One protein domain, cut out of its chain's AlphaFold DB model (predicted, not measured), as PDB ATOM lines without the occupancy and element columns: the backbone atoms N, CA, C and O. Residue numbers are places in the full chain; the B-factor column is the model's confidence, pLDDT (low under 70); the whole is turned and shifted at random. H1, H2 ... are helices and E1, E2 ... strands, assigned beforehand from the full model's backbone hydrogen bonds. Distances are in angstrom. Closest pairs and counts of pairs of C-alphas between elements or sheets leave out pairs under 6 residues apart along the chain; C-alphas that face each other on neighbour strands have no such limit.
ATOM      1  N   LYS A 284     -39.790 -38.709   3.540       65.75
ATOM      2  CA  LYS A 284     -40.372 -37.482   4.086       65.75
ATOM      3  C   LYS A 284     -39.960 -37.340   5.536       65.75
ATOM      4  O   LYS A 284     -40.287 -38.197   6.343       65.75
ATOM      5  N   MET A 285     -39.301 -36.235   5.865       60.06
ATOM      6  CA  MET A 285     -38.825 -35.977   7.220       60.06
ATOM      7  C   MET A 285     -39.387 -34.658   7.743       60.06
ATOM      8  O   MET A 285     -39.348 -33.639   7.045       60.06
ATOM      9  N   LYS A 286     -39.909 -34.663   8.974       53.03
ATOM     10  CA  LYS A 286     -40.223 -33.434   9.713       53.03
ATOM     11  C   LYS A 286     -38.951 -32.982  10.430       53.03
ATOM     12  O   LYS A 286     -38.464 -33.690  11.300       53.03
ATOM     13  N   VAL A 287     -38.430 -31.808  10.083       49.91
ATOM     14  CA  VAL A 287     -37.283 -31.209  10.783       49.91
ATOM     15  C   VAL A 287     -37.777 -30.007  11.583       49.91
ATOM     16  O   VAL A 287     -38.523 -29.171  11.059       49.91
ATOM     17  N   ALA A 288     -37.379 -29.921  12.854       42.97
ATOM     18  CA  ALA A 288     -37.651 -28.754  13.685       42.97
ATOM     19  C   ALA A 288     -36.846 -27.556  13.152       42.97
ATOM     20  O   ALA A 288     -35.621 -27.614  13.079       42.97
ATOM     21  N   ALA A 289     -37.519 -26.475  12.743       42.66
ATOM     22  CA  ALA A 289     -36.824 -25.238  12.401       42.66
ATOM     23  C   ALA A 289     -36.376 -24.546  13.694       42.66
ATOM     24  O   ALA A 289     -37.207 -24.259  14.559       42.66
ATOM     25  N   ALA A 290     -35.079 -24.251  13.806       42.34
ATOM     26  CA  ALA A 290     -34.467 -23.696  15.014       42.34
ATOM     27  C   ALA A 290     -35.033 -22.327  15.440       42.34
ATOM     28  O   ALA A 290     -34.833 -21.913  16.577       42.34
ATOM     29  N   THR A 291     -35.754 -21.622  14.562       36.91
ATOM     30  CA  THR A 291     -36.073 -20.204  14.772       36.91
ATOM     31  C   THR A 291     -37.541 -19.865  15.027       36.91
ATOM     32  O   THR A 291     -37.778 -18.786  15.551       36.91
ATOM     33  N   LEU A 292     -38.542 -20.701  14.715       34.16
ATOM     34  CA  LEU A 292     -39.940 -20.205  14.682       34.16
ATOM     35  C   LEU A 292     -41.055 -21.254  14.892       34.16
ATOM     36  O   LEU A 292     -42.164 -21.061  14.402       34.16
ATOM     37  N   GLY A 293     -40.810 -22.385  15.565       41.69
ATOM     38  CA  GLY A 293     -41.871 -23.378  15.849       41.69
ATOM     39  C   GLY A 293     -42.550 -23.992  14.608       41.69
ATOM     40  O   GLY A 293     -43.519 -24.736  14.730       41.69
ATOM     41  N   ALA A 294     -42.047 -23.696  13.407       42.56
ATOM     42  CA  ALA A 294     -42.542 -24.223  12.150       42.56
ATOM     43  C   ALA A 294     -41.803 -25.522  11.808       42.56
ATOM     44  O   ALA A 294     -40.573 -25.570  11.773       42.56
ATOM     45  N   THR A 295     -42.549 -26.584  11.518       45.56
ATOM     46  CA  THR A 295     -42.004 -27.829  10.971       45.56
ATOM     47  C   THR A 295     -41.789 -27.659   9.469       45.56
ATOM     48  O   THR A 295     -42.744 -27.453   8.720       45.56
ATOM     49  N   LYS A 296     -40.540 -27.760   8.997       50.72
ATOM     50  CA  LYS A 296     -40.261 -27.871   7.556       50.72
ATOM     51  C   LYS A 296     -40.244 -29.349   7.176       50.72
ATOM     52  O   LYS A 296     -39.573 -30.152   7.826       50.72
ATOM     53  N   ARG A 297     -40.981 -29.709   6.122       53.12
ATOM     54  CA  ARG A 297     -40.834 -31.018   5.479       53.12
ATOM     55  C   ARG A 297     -39.647 -30.958   4.534       53.12
ATOM     56  O   ARG A 297     -39.612 -30.106   3.653       53.12
ATOM     57  N   LYS A 298     -38.688 -31.853   4.741       58.84
ATOM     58  CA  LYS A 298     -37.600 -32.095   3.799       58.84
ATOM     59  C   LYS A 298     -37.894 -33.415   3.104       58.84
ATOM     60  O   LYS A 298     -38.126 -34.419   3.779       58.84
ATOM     61  N   GLU A 299     -37.932 -33.383   1.780       65.19
ATOM     62  CA  GLU A 299     -38.062 -34.582   0.959       65.19
ATOM     63  C   GLU A 299     -36.681 -34.937   0.394       65.19
ATOM     64  O   GLU A 299     -35.861 -34.060   0.112       65.19
ATOM     65  N   THR A 300     -36.362 -36.228   0.357       75.06
ATOM     66  CA  THR A 300     -35.100 -36.743  -0.190       75.06
ATOM     67  C   THR A 300     -35.301 -38.162  -0.717       75.06
ATOM     68  O   THR A 300     -36.365 -38.765  -0.539       75.06
ATOM     69  N   SER A 301     -34.291 -38.708  -1.387       80.56
ATOM     70  CA  SER A 301     -34.317 -40.061  -1.944       80.56
ATOM     71  C   SER A 301     -33.374 -41.007  -1.194       80.56
ATOM     72  O   SER A 301     -32.356 -40.551  -0.660       80.56
ATOM     73  N   PRO A 302     -33.654 -42.324  -1.173       77.06
ATOM     74  CA  PRO A 302     -32.726 -43.333  -0.659       77.06
ATOM     75  C   PRO A 302     -31.345 -43.233  -1.311       77.06
ATOM     76  O   PRO A 302     -30.324 -43.278  -0.625       77.06
ATOM     77  N   TYR A 303     -31.312 -42.978  -2.625       82.88
ATOM     78  CA  TYR A 303     -30.080 -42.697  -3.358       82.88
ATOM     79  C   TYR A 303     -29.304 -41.518  -2.753       82.88
ATOM     80  O   TYR A 303     -28.106 -41.630  -2.500       82.88
ATOM     81  N   ALA A 304     -29.963 -40.382  -2.506       76.88
ATOM     82  CA  ALA A 304     -29.309 -39.194  -1.963       76.88
ATOM     83  C   ALA A 304     -28.861 -39.390  -0.506       76.88
ATOM     84  O   ALA A 304     -27.767 -38.950  -0.145       76.88
ATOM     85  N   ALA A 305     -29.673 -40.077   0.304       78.12
ATOM     86  CA  ALA A 305     -29.346 -40.420   1.684       78.12
ATOM     87  C   ALA A 305     -28.081 -41.288   1.762       78.12
ATOM     88  O   ALA A 305     -27.191 -40.995   2.563       78.12
ATOM     89  N   ALA A 306     -27.968 -42.288   0.879       77.12
ATOM     90  CA  ALA A 306     -26.780 -43.118   0.741       77.12
ATOM     91  C   ALA A 306     -25.585 -42.324   0.192       77.12
ATOM     92  O   ALA A 306     -24.534 -42.302   0.820       77.12
ATOM     93  N   ALA A 307     -25.736 -41.626  -0.937       75.81
ATOM     94  CA  ALA A 307     -24.640 -40.945  -1.631       75.81
ATOM     95  C   ALA A 307     -23.976 -39.837  -0.800       75.81
ATOM     96  O   ALA A 307     -22.759 -39.672  -0.855       75.81
ATOM     97  N   LYS A 308     -24.773 -39.064  -0.050       79.56
ATOM     98  CA  LYS A 308     -24.305 -37.917   0.747       79.56
ATOM     99  C   LYS A 308     -24.111 -38.243   2.228       79.56
ATOM    100  O   LYS A 308     -23.787 -37.339   2.988       79.56
ATOM    101  N   PHE A 309     -24.345 -39.496   2.624       79.38
ATOM    102  CA  PHE A 309     -24.349 -39.954   4.013       79.38
ATOM    103  C   PHE A 309     -25.140 -39.022   4.942       79.38
ATOM    104  O   PHE A 309     -24.614 -38.369   5.842       79.38
ATOM    105  N   MET A 310     -26.442 -38.913   4.682       79.69
ATOM    106  CA  MET A 310     -27.318 -38.029   5.449       79.69
ATOM    107  C   MET A 310     -27.681 -38.681   6.790       79.69
ATOM    108  O   MET A 310     -28.763 -39.242   6.918       79.69
ATOM    109  N   GLU A 311     -26.788 -38.612   7.783       75.44
ATOM    110  CA  GLU A 311     -26.908 -39.303   9.084       75.44
ATOM    111  C   GLU A 311     -28.298 -39.150   9.730       75.44
ATOM    112  O   GLU A 311     -28.899 -40.140  10.138       75.44
ATOM    113  N   GLN A 312     -28.877 -37.941   9.723       73.19
ATOM    114  CA  GLN A 312     -30.216 -37.721  10.290       73.19
ATOM    115  C   GLN A 312     -31.330 -38.432   9.515       73.19
ATOM    116  O   GLN A 312     -32.285 -38.921  10.111       73.19
ATOM    117  N   VAL A 313     -31.206 -38.505   8.189       75.94
ATOM    118  CA  VAL A 313     -32.154 -39.236   7.339       75.94
ATOM    119  C   VAL A 313     -32.011 -40.734   7.572       75.94
ATOM    120  O   VAL A 313     -33.013 -41.429   7.679       75.94
ATOM    121  N   LEU A 314     -30.777 -41.226   7.695       83.19
ATOM    122  CA  LEU A 314     -30.492 -42.634   7.964       83.19
ATOM    123  C   LEU A 314     -31.039 -43.054   9.334       83.19
ATOM    124  O   LEU A 314     -31.608 -44.133   9.441       83.19
ATOM    125  N   TYR A 315     -30.970 -42.178  10.340       78.50
ATOM    126  CA  TYR A 315     -31.624 -42.396  11.630       78.50
ATOM    127  C   TYR A 315     -33.147 -42.493  11.521       78.50
ATOM    128  O   TYR A 315     -33.743 -43.426  12.054       78.50
ATOM    129  N   VAL A 316     -33.794 -41.582  10.789       74.56
ATOM    130  CA  VAL A 316     -35.249 -41.666  10.593       74.56
ATOM    131  C   VAL A 316     -35.638 -42.929   9.834       74.56
ATOM    132  O   VAL A 316     -36.600 -43.587  10.217       74.56
ATOM    133  N   LEU A 317     -34.879 -43.322   8.809       79.50
ATOM    134  CA  LEU A 317     -35.120 -44.590   8.122       79.50
ATOM    135  C   LEU A 317     -34.969 -45.779   9.070       79.50
ATOM    136  O   LEU A 317     -35.827 -46.649   9.071       79.50
ATOM    137  N   TYR A 318     -33.938 -45.804   9.912       83.50
ATOM    138  CA  TYR A 318     -33.766 -46.865  10.902       83.50
ATOM    139  C   TYR A 318     -34.983 -46.991  11.837       83.50
ATOM    140  O   TYR A 318     -35.410 -48.104  12.139       83.50
ATOM    141  N   MET A 319     -35.583 -45.864  12.238       79.38
ATOM    142  CA  MET A 319     -36.739 -45.834  13.141       79.38
ATOM    143  C   MET A 319     -38.087 -46.108  12.455       79.38
ATOM    144  O   MET A 319     -38.956 -46.743  13.051       79.38
ATOM    145  N   GLU A 320     -38.294 -45.606  11.236       77.50
ATOM    146  CA  GLU A 320     -39.617 -45.561  10.588       77.50
ATOM    147  C   GLU A 320     -39.731 -46.441   9.334       77.50
ATOM    148  O   GLU A 320     -40.837 -46.794   8.926       77.50
ATOM    149  N   ASN A 321     -38.611 -46.795   8.697       79.69
ATOM    150  CA  ASN A 321     -38.571 -47.583   7.465       79.69
ATOM    151  C   ASN A 321     -37.283 -48.421   7.380       79.69
ATOM    152  O   ASN A 321     -36.404 -48.180   6.540       79.69
ATOM    153  N   TYR A 322     -37.178 -49.389   8.292       85.12
ATOM    154  CA  TYR A 322     -35.977 -50.201   8.483       85.12
ATOM    155  C   TYR A 322     -35.549 -50.945   7.209       85.12
ATOM    156  O   TYR A 322     -34.361 -50.995   6.913       85.12
ATOM    157  N   ASP A 323     -36.491 -51.441   6.402       88.94
ATOM    158  CA  ASP A 323     -36.182 -52.135   5.143       88.94
ATOM    159  C   ASP A 323     -35.397 -51.240   4.165       88.94
ATOM    160  O   ASP A 323     -34.490 -51.693   3.468       88.94
ATOM    161  N   GLU A 324     -35.737 -49.950   4.089       86.50
ATOM    162  CA  GLU A 324     -35.033 -49.003   3.219       86.50
ATOM    163  C   GLU A 324     -33.680 -48.587   3.815       86.50
ATOM    164  O   GLU A 324     -32.701 -48.442   3.081       86.50
ATOM    165  N   TYR A 325     -33.600 -48.454   5.144       90.44
ATOM    166  CA  TYR A 325     -32.331 -48.282   5.854       90.44
ATOM    167  C   TYR A 325     -31.373 -49.448   5.584       90.44
ATOM    168  O   TYR A 325     -30.212 -49.231   5.233       90.44
ATOM    169  N   GLU A 326     -31.865 -50.682   5.698       94.56
ATOM    170  CA  GLU A 326     -31.083 -51.901   5.524       94.56
ATOM    171  C   GLU A 326     -30.536 -52.014   4.097       94.56
ATOM    172  O   GLU A 326     -29.358 -52.320   3.918       94.56
ATOM    173  N   LYS A 327     -31.329 -51.661   3.074       94.50
ATOM    174  CA  LYS A 327     -30.831 -51.560   1.689       94.50
ATOM    175  C   LYS A 327     -29.648 -50.600   1.577       94.50
ATOM    176  O   LYS A 327     -28.643 -50.954   0.970       94.50
ATOM    177  N   ILE A 328     -29.745 -49.408   2.172       94.44
ATOM    178  CA  ILE A 328     -28.656 -48.421   2.141       94.44
ATOM    179  C   ILE A 328     -27.427 -48.941   2.893       94.44
ATOM    180  O   ILE A 328     -26.307 -48.809   2.396       94.44
ATOM    181  N   LYS A 329     -27.609 -49.547   4.072       96.56
ATOM    182  CA  LYS A 329     -26.513 -50.147   4.845       96.56
ATOM    183  C   LYS A 329     -25.812 -51.251   4.047       96.56
ATOM    184  O   LYS A 329     -24.582 -51.287   4.025       96.56
ATOM    185  N   ASN A 330     -26.565 -52.086   3.332       97.31
ATOM    186  CA  ASN A 330     -26.009 -53.131   2.473       97.31
ATOM    187  C   ASN A 330     -25.164 -52.559   1.326       97.31
ATOM    188  O   ASN A 330     -24.095 -53.097   1.065       97.31
ATOM    189  N   CYS A 331     -25.530 -51.411   0.739       96.62
ATOM    190  CA  CYS A 331     -24.664 -50.734  -0.238       96.62
ATOM    191  C   CYS A 331     -23.274 -50.402   0.338       96.62
ATOM    192  O   CYS A 331     -22.266 -50.520  -0.358       96.62
ATOM    193  N   TYR A 332     -23.205 -49.983   1.606       96.75
ATOM    194  CA  TYR A 332     -21.934 -49.716   2.284       96.75
ATOM    195  C   TYR A 332     -21.154 -51.002   2.602       96.75
ATOM    196  O   TYR A 332     -19.928 -51.009   2.491       96.75
ATOM    197  N   ILE A 333     -21.846 -52.081   2.977       97.50
ATOM    198  CA  ILE A 333     -21.236 -53.399   3.218       97.50
ATOM    199  C   ILE A 333     -20.641 -53.961   1.923       97.50
ATOM    200  O   ILE A 333     -19.491 -54.395   1.920       97.50
ATOM    201  N   ASP A 334     -21.379 -53.900   0.816       95.06
ATOM    202  CA  ASP A 334     -20.916 -54.363  -0.494       95.06
ATOM    203  C   ASP A 334     -19.685 -53.577  -0.962       95.06
ATOM    204  O   ASP A 334     -18.701 -54.164  -1.414       95.06
ATOM    205  N   ALA A 335     -19.694 -52.254  -0.779       91.75
ATOM    206  CA  ALA A 335     -18.547 -51.408  -1.092       91.75
ATOM    207  C   ALA A 335     -17.306 -51.779  -0.268       91.75
ATOM    208  O   ALA A 335     -16.210 -51.884  -0.821       91.75
ATOM    209  N   LEU A 336     -17.476 -52.025   1.035       95.25
ATOM    210  CA  LEU A 336     -16.392 -52.483   1.900       95.25
ATOM    211  C   LEU A 336     -15.848 -53.848   1.453       95.25
ATOM    212  O   LEU A 336     -14.633 -54.010   1.349       95.25
ATOM    213  N   ASN A 337     -16.726 -54.806   1.144       94.06
ATOM    214  CA  ASN A 337     -16.335 -56.139   0.671       94.06
ATOM    215  C   ASN A 337     -15.527 -56.085  -0.637       94.06
ATOM    216  O   ASN A 337     -14.678 -56.941  -0.874       94.06
ATOM    217  N   ASN A 338     -15.746 -55.049  -1.445       90.88
ATOM    218  CA  ASN A 338     -15.016 -54.787  -2.682       90.88
ATOM    219  C   ASN A 338     -13.781 -53.878  -2.502       90.88
ATOM    220  O   ASN A 338     -13.182 -53.454  -3.491       90.88
ATOM    221  N   GLY A 339     -13.379 -53.577  -1.263       89.19
ATOM    222  CA  GLY A 339     -12.150 -52.840  -0.953       89.19
ATOM    223  C   GLY A 339     -12.296 -51.318  -0.862       89.19
ATOM    224  O   GLY A 339     -11.288 -50.618  -0.789       89.19
ATOM    225  N   VAL A 340     -13.518 -50.774  -0.840       90.38
ATOM    226  CA  VAL A 340     -13.757 -49.347  -0.557       90.38
ATOM    227  C   VAL A 340     -13.759 -49.137   0.959       90.38
ATOM    228  O   VAL A 340     -14.808 -49.051   1.598       90.38
ATOM    229  N   TYR A 341     -12.572 -49.086   1.562       91.19
ATOM    230  CA  TYR A 341     -12.414 -49.060   3.021       91.19
ATOM    231  C   TYR A 341     -13.017 -47.816   3.694       91.19
ATOM    232  O   TYR A 341     -13.456 -47.894   4.840       91.19
ATOM    233  N   GLU A 342     -13.149 -46.686   2.996       90.31
ATOM    234  CA  GLU A 342     -13.873 -45.509   3.490       90.31
ATOM    235  C   GLU A 342     -15.356 -45.793   3.779       90.31
ATOM    236  O   GLU A 342     -15.947 -45.128   4.633       90.31
ATOM    237  N   ALA A 343     -15.960 -46.806   3.144       91.94
ATOM    238  CA  ALA A 343     -17.309 -47.255   3.483       91.94
ATOM    239  C   ALA A 343     -17.395 -47.758   4.932       91.94
ATOM    240  O   ALA A 343     -18.403 -47.515   5.598       91.94
ATOM    241  N   ALA A 344     -16.321 -48.359   5.463       95.50
ATOM    242  CA  ALA A 344     -16.266 -48.778   6.860       95.50
ATOM    243  C   ALA A 344     -16.324 -47.587   7.832       95.50
ATOM    244  O   ALA A 344     -16.948 -47.703   8.878       95.50
ATOM    245  N   ASN A 345     -15.803 -46.402   7.489       94.12
ATOM    246  CA  ASN A 345     -15.993 -45.221   8.344       94.12
ATOM    247  C   ASN A 345     -17.485 -44.898   8.524       94.12
ATOM    248  O   ASN A 345     -17.953 -44.647   9.632       94.12
ATOM    249  N   ASN A 346     -18.239 -44.933   7.431       94.81
ATOM    250  CA  ASN A 346     -19.664 -44.635   7.447       94.81
ATOM    251  C   ASN A 346     -20.475 -45.760   8.116       94.81
ATOM    252  O   ASN A 346     -21.394 -45.461   8.872       94.81
ATOM    253  N   LEU A 347     -20.098 -47.031   7.928       96.62
ATOM    254  CA  LEU A 347     -20.663 -48.158   8.688       96.62
ATOM    255  C   LEU A 347     -20.403 -48.024  10.190       96.62
ATOM    256  O   LEU A 347     -21.302 -48.280  10.985       96.62
ATOM    257  N   GLY A 348     -19.211 -47.563  10.575       94.44
ATOM    258  CA  GLY A 348     -18.879 -47.243  11.959       94.44
ATOM    259  C   GLY A 348     -19.849 -46.222  12.544       94.44
ATOM    260  O   GLY A 348     -20.396 -46.456  13.616       94.44
ATOM    261  N   ILE A 349     -20.145 -45.136  11.819       90.00
ATOM    262  CA  ILE A 349     -21.116 -44.118  12.257       90.00
ATOM    263  C   ILE A 349     -22.528 -44.703  12.311       90.00
ATOM    264  O   ILE A 349     -23.223 -44.499  13.301       90.00
ATOM    265  N   LEU A 350     -22.953 -45.464  11.301       91.88
ATOM    266  CA  LEU A 350     -24.267 -46.105  11.313       91.88
ATOM    267  C   LEU A 350     -24.438 -46.987  12.550       91.88
ATOM    268  O   LEU A 350     -25.380 -46.816  13.313       91.88
ATOM    269  N   THR A 351     -23.496 -47.879  12.813       91.19
ATOM    270  CA  THR A 351     -23.618 -48.809  13.933       91.19
ATOM    271  C   THR A 351     -23.421 -48.125  15.291       91.19
ATOM    272  O   THR A 351     -24.139 -48.425  16.247       91.19
ATOM    273  N   TYR A 352     -22.508 -47.155  15.383       86.19
ATOM    274  CA  TYR A 352     -22.184 -46.480  16.639       86.19
ATOM    275  C   TYR A 352     -23.190 -45.379  17.024       86.19
ATOM    276  O   TYR A 352     -23.594 -45.308  18.187       86.19
ATOM    277  N   ASN A 353     -23.581 -44.528  16.067       79.31
ATOM    278  CA  ASN A 353     -24.423 -43.342  16.265       79.31
ATOM    279  C   ASN A 353     -25.880 -43.513  15.813       79.31
ATOM    280  O   ASN A 353     -26.722 -42.764  16.285       79.31
ATOM    281  N   VAL A 354     -26.189 -44.403  14.864       78.62
ATOM    282  CA  VAL A 354     -27.569 -44.545  14.358       78.62
ATOM    283  C   VAL A 354     -28.276 -45.722  15.022       78.62
ATOM    284  O   VAL A 354     -29.347 -45.554  15.595       78.62
ATOM    285  N   GLU A 355     -27.669 -46.907  14.976       85.00
ATOM    286  CA  GLU A 355     -28.263 -48.139  15.504       85.00
ATOM    287  C   GLU A 355     -28.161 -48.197  17.029       85.00
ATOM    288  O   GLU A 355     -29.103 -48.613  17.701       85.00
ATOM    289  N   HIS A 356     -27.004 -47.796  17.573       76.94
ATOM    290  CA  HIS A 356     -26.654 -47.839  18.999       76.94
ATOM    291  C   HIS A 356     -26.753 -49.224  19.673       76.94
ATOM    292  O   HIS A 356     -26.617 -49.320  20.893       76.94
ATOM    293  N   LEU A 357     -26.963 -50.299  18.907       73.25
ATOM    294  CA  LEU A 357     -27.128 -51.657  19.433       73.25
ATOM    295  C   LEU A 357     -25.790 -52.332  19.763       73.25
ATOM    296  O   LEU A 357     -25.702 -53.057  20.751       73.25
ATOM    297  N   ASP A 358     -24.755 -52.083  18.955       81.25
ATOM    298  CA  ASP A 358     -23.439 -52.721  19.082       81.25
ATOM    299  C   ASP A 358     -22.305 -51.717  18.829       81.25
ATOM    300  O   ASP A 358     -21.746 -51.605  17.736       81.25
ATOM    301  N   LYS A 359     -21.950 -50.955  19.868       85.56
ATOM    302  CA  LYS A 359     -20.872 -49.962  19.785       85.56
ATOM    303  C   LYS A 359     -19.517 -50.579  19.431       85.56
ATOM    304  O   LYS A 359     -18.735 -49.928  18.741       85.56
ATOM    305  N   GLU A 360     -19.236 -51.806  19.871       91.00
ATOM    306  CA  GLU A 360     -17.954 -52.464  19.595       91.00
ATOM    307  C   GLU A 360     -17.819 -52.812  18.114       91.00
ATOM    308  O   GLU A 360     -16.762 -52.574  17.527       91.00
ATOM    309  N   LYS A 361     -18.903 -53.252  17.465       92.94
ATOM    310  CA  LYS A 361     -18.908 -53.431  16.008       92.94
ATOM    311  C   LYS A 361     -18.692 -52.112  15.262       92.94
ATOM    312  O   LYS A 361     -17.965 -52.075  14.270       92.94
ATOM    313  N   GLY A 362     -19.264 -51.014  15.760       93.44
ATOM    314  CA  GLY A 362     -18.992 -49.672  15.234       93.44
ATOM    315  C   GLY A 362     -17.506 -49.296  15.325       93.44
ATOM    316  O   GLY A 362     -16.919 -48.832  14.345       93.44
ATOM    317  N   LEU A 363     -16.872 -49.558  16.475       94.81
ATOM    318  CA  LEU A 363     -15.432 -49.350  16.675       94.81
ATOM    319  C   LEU A 363     -14.579 -50.235  15.757       94.81
ATOM    320  O   LEU A 363     -13.571 -49.765  15.235       94.81
ATOM    321  N   GLU A 364     -14.976 -51.488  15.525       96.44
ATOM    322  CA  GLU A 364     -14.305 -52.394  14.586       96.44
ATOM    323  C   GLU A 364     -14.291 -51.818  13.164       96.44
ATOM    324  O   GLU A 364     -13.233 -51.758  12.540       96.44
ATOM    325  N   TYR A 365     -15.422 -51.304  12.674       97.69
ATOM    326  CA  TYR A 365     -15.477 -50.665  11.359       97.69
ATOM    327  C   TYR A 365     -14.582 -49.425  11.258       97.69
ATOM    328  O   TYR A 365     -13.880 -49.249  10.257       97.69
ATOM    329  N   PHE A 366     -14.541 -48.585  12.295       97.00
ATOM    330  CA  PHE A 366     -13.607 -47.463  12.305       97.00
ATOM    331  C   PHE A 366     -12.143 -47.921  12.291       97.00
ATOM    332  O   PHE A 366     -11.337 -47.310  11.591       97.00
ATOM    333  N   ARG A 367     -11.790 -48.989  13.022       96.25
ATOM    334  CA  ARG A 367     -10.429 -49.559  13.008       96.25
ATOM    335  C   ARG A 367     -10.059 -50.066  11.616       96.25
ATOM    336  O   ARG A 367      -9.016 -49.670  11.113       96.25
ATOM    337  N   ILE A 368     -10.950 -50.812  10.957       96.06
ATOM    338  CA  ILE A 368     -10.751 -51.287   9.577       96.06
ATOM    339  C   ILE A 368     -10.449 -50.113   8.635       96.06
ATOM    340  O   ILE A 368      -9.476 -50.157   7.881       96.06
ATOM    341  N   ALA A 369     -11.248 -49.042   8.688       95.56
ATOM    342  CA  ALA A 369     -11.022 -47.859   7.859       95.56
ATOM    343  C   ALA A 369      -9.697 -47.150   8.201       95.56
ATOM    344  O   ALA A 369      -8.975 -46.721   7.300       95.56
ATOM    345  N   ALA A 370      -9.362 -47.015   9.487       93.38
ATOM    346  CA  ALA A 370      -8.140 -46.350   9.940       93.38
ATOM    347  C   ALA A 370      -6.865 -47.123   9.552       93.38
ATOM    348  O   ALA A 370      -5.901 -46.505   9.105       93.38
ATOM    349  N   GLU A 371      -6.878 -48.457   9.648       93.50
ATOM    350  CA  GLU A 371      -5.793 -49.344   9.191       93.50
ATOM    351  C   GLU A 371      -5.521 -49.204   7.686       93.50
ATOM    352  O   GLU A 371      -4.389 -49.372   7.236       93.50
ATOM    353  N   HIS A 372      -6.537 -48.803   6.918       93.06
ATOM    354  CA  HIS A 372      -6.441 -48.498   5.490       93.06
ATOM    355  C   HIS A 372      -6.302 -46.990   5.206       93.06
ATOM    356  O   HIS A 372      -6.661 -46.516   4.133       93.06
ATOM    357  N   ASN A 373      -5.718 -46.234   6.144       89.56
ATOM    358  CA  ASN A 373      -5.370 -44.808   6.033       89.56
ATOM    359  C   ASN A 373      -6.545 -43.810   6.014       89.56
ATOM    360  O   ASN A 373      -6.357 -42.637   5.668       89.56
ATOM    361  N   SER A 374      -7.746 -44.203   6.452       90.38
ATOM    362  CA  SER A 374      -8.857 -43.254   6.594       90.38
ATOM    363  C   SER A 374      -8.612 -42.268   7.742       90.38
ATOM    364  O   SER A 374      -8.766 -42.577   8.928       90.38
ATOM    365  N   THR A 375      -8.292 -41.022   7.387       90.06
ATOM    366  CA  THR A 375      -8.084 -39.939   8.365       90.06
ATOM    367  C   THR A 375      -9.370 -39.594   9.127       90.06
ATOM    368  O   THR A 375      -9.311 -39.244  10.307       90.06
ATOM    369  N   ALA A 376     -10.538 -39.700   8.482       87.19
ATOM    370  CA  ALA A 376     -11.832 -39.450   9.124       87.19
ATOM    371  C   ALA A 376     -12.124 -40.488  10.220       87.19
ATOM    372  O   ALA A 376     -12.477 -40.108  11.338       87.19
ATOM    373  N   ALA A 377     -11.872 -41.770   9.939       91.75
ATOM    374  CA  ALA A 377     -12.065 -42.846  10.907       91.75
ATOM    375  C   ALA A 377     -11.125 -42.720  12.111       91.75
ATOM    376  O   ALA A 377     -11.565 -42.854  13.253       91.75
ATOM    377  N   LEU A 378      -9.854 -42.368  11.878       92.62
ATOM    378  CA  LEU A 378      -8.909 -42.103  12.963       92.62
ATOM    379  C   LEU A 378      -9.388 -40.952  13.864       92.62
ATOM    380  O   LEU A 378      -9.378 -41.081  15.087       92.62
ATOM    381  N   LYS A 379      -9.863 -39.843  13.277       88.81
ATOM    382  CA  LYS A 379     -10.435 -38.719  14.042       88.81
ATOM    383  C   LYS A 379     -11.674 -39.135  14.840       88.81
ATOM    384  O   LYS A 379     -11.836 -38.677  15.970       88.81
ATOM    385  N   ASN A 380     -12.518 -40.006  14.285       88.31
ATOM    386  CA  ASN A 380     -13.693 -40.540  14.975       88.31
ATOM    387  C   ASN A 380     -13.314 -41.386  16.187       88.31
ATOM    388  O   ASN A 380     -13.809 -41.112  17.277       88.31
ATOM    389  N   LEU A 381     -12.392 -42.338  16.033       93.19
ATOM    390  CA  LEU A 381     -11.891 -43.152  17.145       93.19
ATOM    391  C   LEU A 381     -11.296 -42.287  18.256       93.19
ATOM    392  O   LEU A 381     -11.638 -42.465  19.422       93.19
ATOM    393  N   VAL A 382     -10.462 -41.304  17.897       90.62
ATOM    394  CA  VAL A 382      -9.873 -40.375  18.871       90.62
ATOM    395  C   VAL A 382     -10.956 -39.600  19.620       90.62
ATOM    396  O   VAL A 382     -10.907 -39.509  20.846       90.62
ATOM    397  N   LYS A 383     -11.958 -39.070  18.909       86.69
ATOM    398  CA  LYS A 383     -13.062 -38.319  19.518       86.69
ATOM    399  C   LYS A 383     -13.901 -39.191  20.452       86.69
ATOM    400  O   LYS A 383     -14.224 -38.742  21.550       86.69
ATOM    401  N   ILE A 384     -14.206 -40.419  20.037       86.38
ATOM    402  CA  ILE A 384     -14.959 -41.393  20.832       86.38
ATOM    403  C   ILE A 384     -14.191 -41.744  22.107       86.38
ATOM    404  O   ILE A 384     -14.714 -41.548  23.202       86.38
ATOM    405  N   PHE A 385     -12.940 -42.195  21.991       90.44
ATOM    406  CA  PHE A 385     -12.140 -42.587  23.151       90.44
ATOM    407  C   PHE A 385     -11.906 -41.426  24.112       90.44
ATOM    408  O   PHE A 385     -11.961 -41.613  25.326       90.44
ATOM    409  N   TRP A 386     -11.724 -40.211  23.594       86.44
ATOM    410  CA  TRP A 386     -11.613 -39.022  24.428       86.44
ATOM    411  C   TRP A 386     -12.898 -38.719  25.205       86.44
ATOM    412  O   TRP A 386     -12.853 -38.511  26.417       86.44
ATOM    413  N   GLN A 387     -14.054 -38.709  24.535       83.00
ATOM    414  CA  GLN A 387     -15.336 -38.401  25.175       83.00
ATOM    415  C   GLN A 387     -15.780 -39.484  26.161       83.00
ATOM    416  O   GLN A 387     -16.301 -39.157  27.228       83.00
ATOM    417  N   GLU A 388     -15.527 -40.756  25.846       83.56
ATOM    418  CA  GLU A 388     -15.788 -41.887  26.745       83.56
ATOM    419  C   GLU A 388     -14.698 -42.068  27.821       83.56
ATOM    420  O   GLU A 388     -14.805 -42.970  28.649       83.56
ATOM    421  N   ARG A 389     -13.664 -41.207  27.848       87.25
ATOM    422  CA  ARG A 389     -12.515 -41.267  28.774       87.25
ATOM    423  C   ARG A 389     -11.745 -42.597  28.741       87.25
ATOM    424  O   ARG A 389     -11.138 -42.985  29.736       87.25
TER     425      ARG A 389
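What this domain is: This is residues 284 to 389 of the 623 residues of an uncharacterized protein of Prevotella copri (UniProt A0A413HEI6). A small hairpin of two strands, E1 and E2, lies at one end of a helical body, next to the small helices H1 and H2; from there H3, H4, H5 and H6 zigzag, each folding back on the one before. H4 is in the middle, with H2, H3 and H5 packed on it, and H4, H5 and H6 make an up-and-down bundle, each running against the one before. The printed part has 106 residues, with two named strands in one antiparallel sheet, then six named helices: mostly helix. It is compact, with a radius of gyration of the C-alphas of 14.9 A and spans of 44 by 33 by 23 A.

How they stand to each other: Look first at the hairpin of E1, residues 284 to 288, and E2, residues 295 to 300, where N 285 and O 298, 3.0 A apart, are within hydrogen-bond range. The closest C-alphas of E1 and H2, residues 311 to 320, are those of Met 285 and Val 313, 7.4 A apart. H1, residues 302 to 307, touches H3, residues 322 to 337, closest at the C-alphas of Ala 306 and Ile 328, 5.8 A. H4, residues 342 to 355, touches H2 with residues 350 to 355 alone, closest at C-alphas 354 and 315, 5.3 A. H4 and H5, residues 359 to 371, form a helical hairpin at a shallow tilt of 15 degrees, closest at C-alphas 348 and 362, 4.1 A. H6, residues 375 to 387, touches H5 with residues 376 to 381 alone, closest at C-alphas 377 and 366, 5.1 A. Every O i to N i+4 pair is within hydrogen-bond range in H1, H2, H3, H5 and H6; in H4, 8 of 10 are.

Where its parts are: Find C-alpha 284 at (-40.372, -37.482, 4.086), where E1 begins. H3 runs 22.0 A from C-alpha 322, H4 18.9 A, and H6 18.4 A to C-alpha 387 at (-15.336, -38.401, 25.175).

The domain as a whole: The C-alphas farthest apart, of Leu 292 and Asn 338, stand 46.0 A from each other. The printed part has no cut, and no link is long. Residues 284 to 299 have pLDDT under 70.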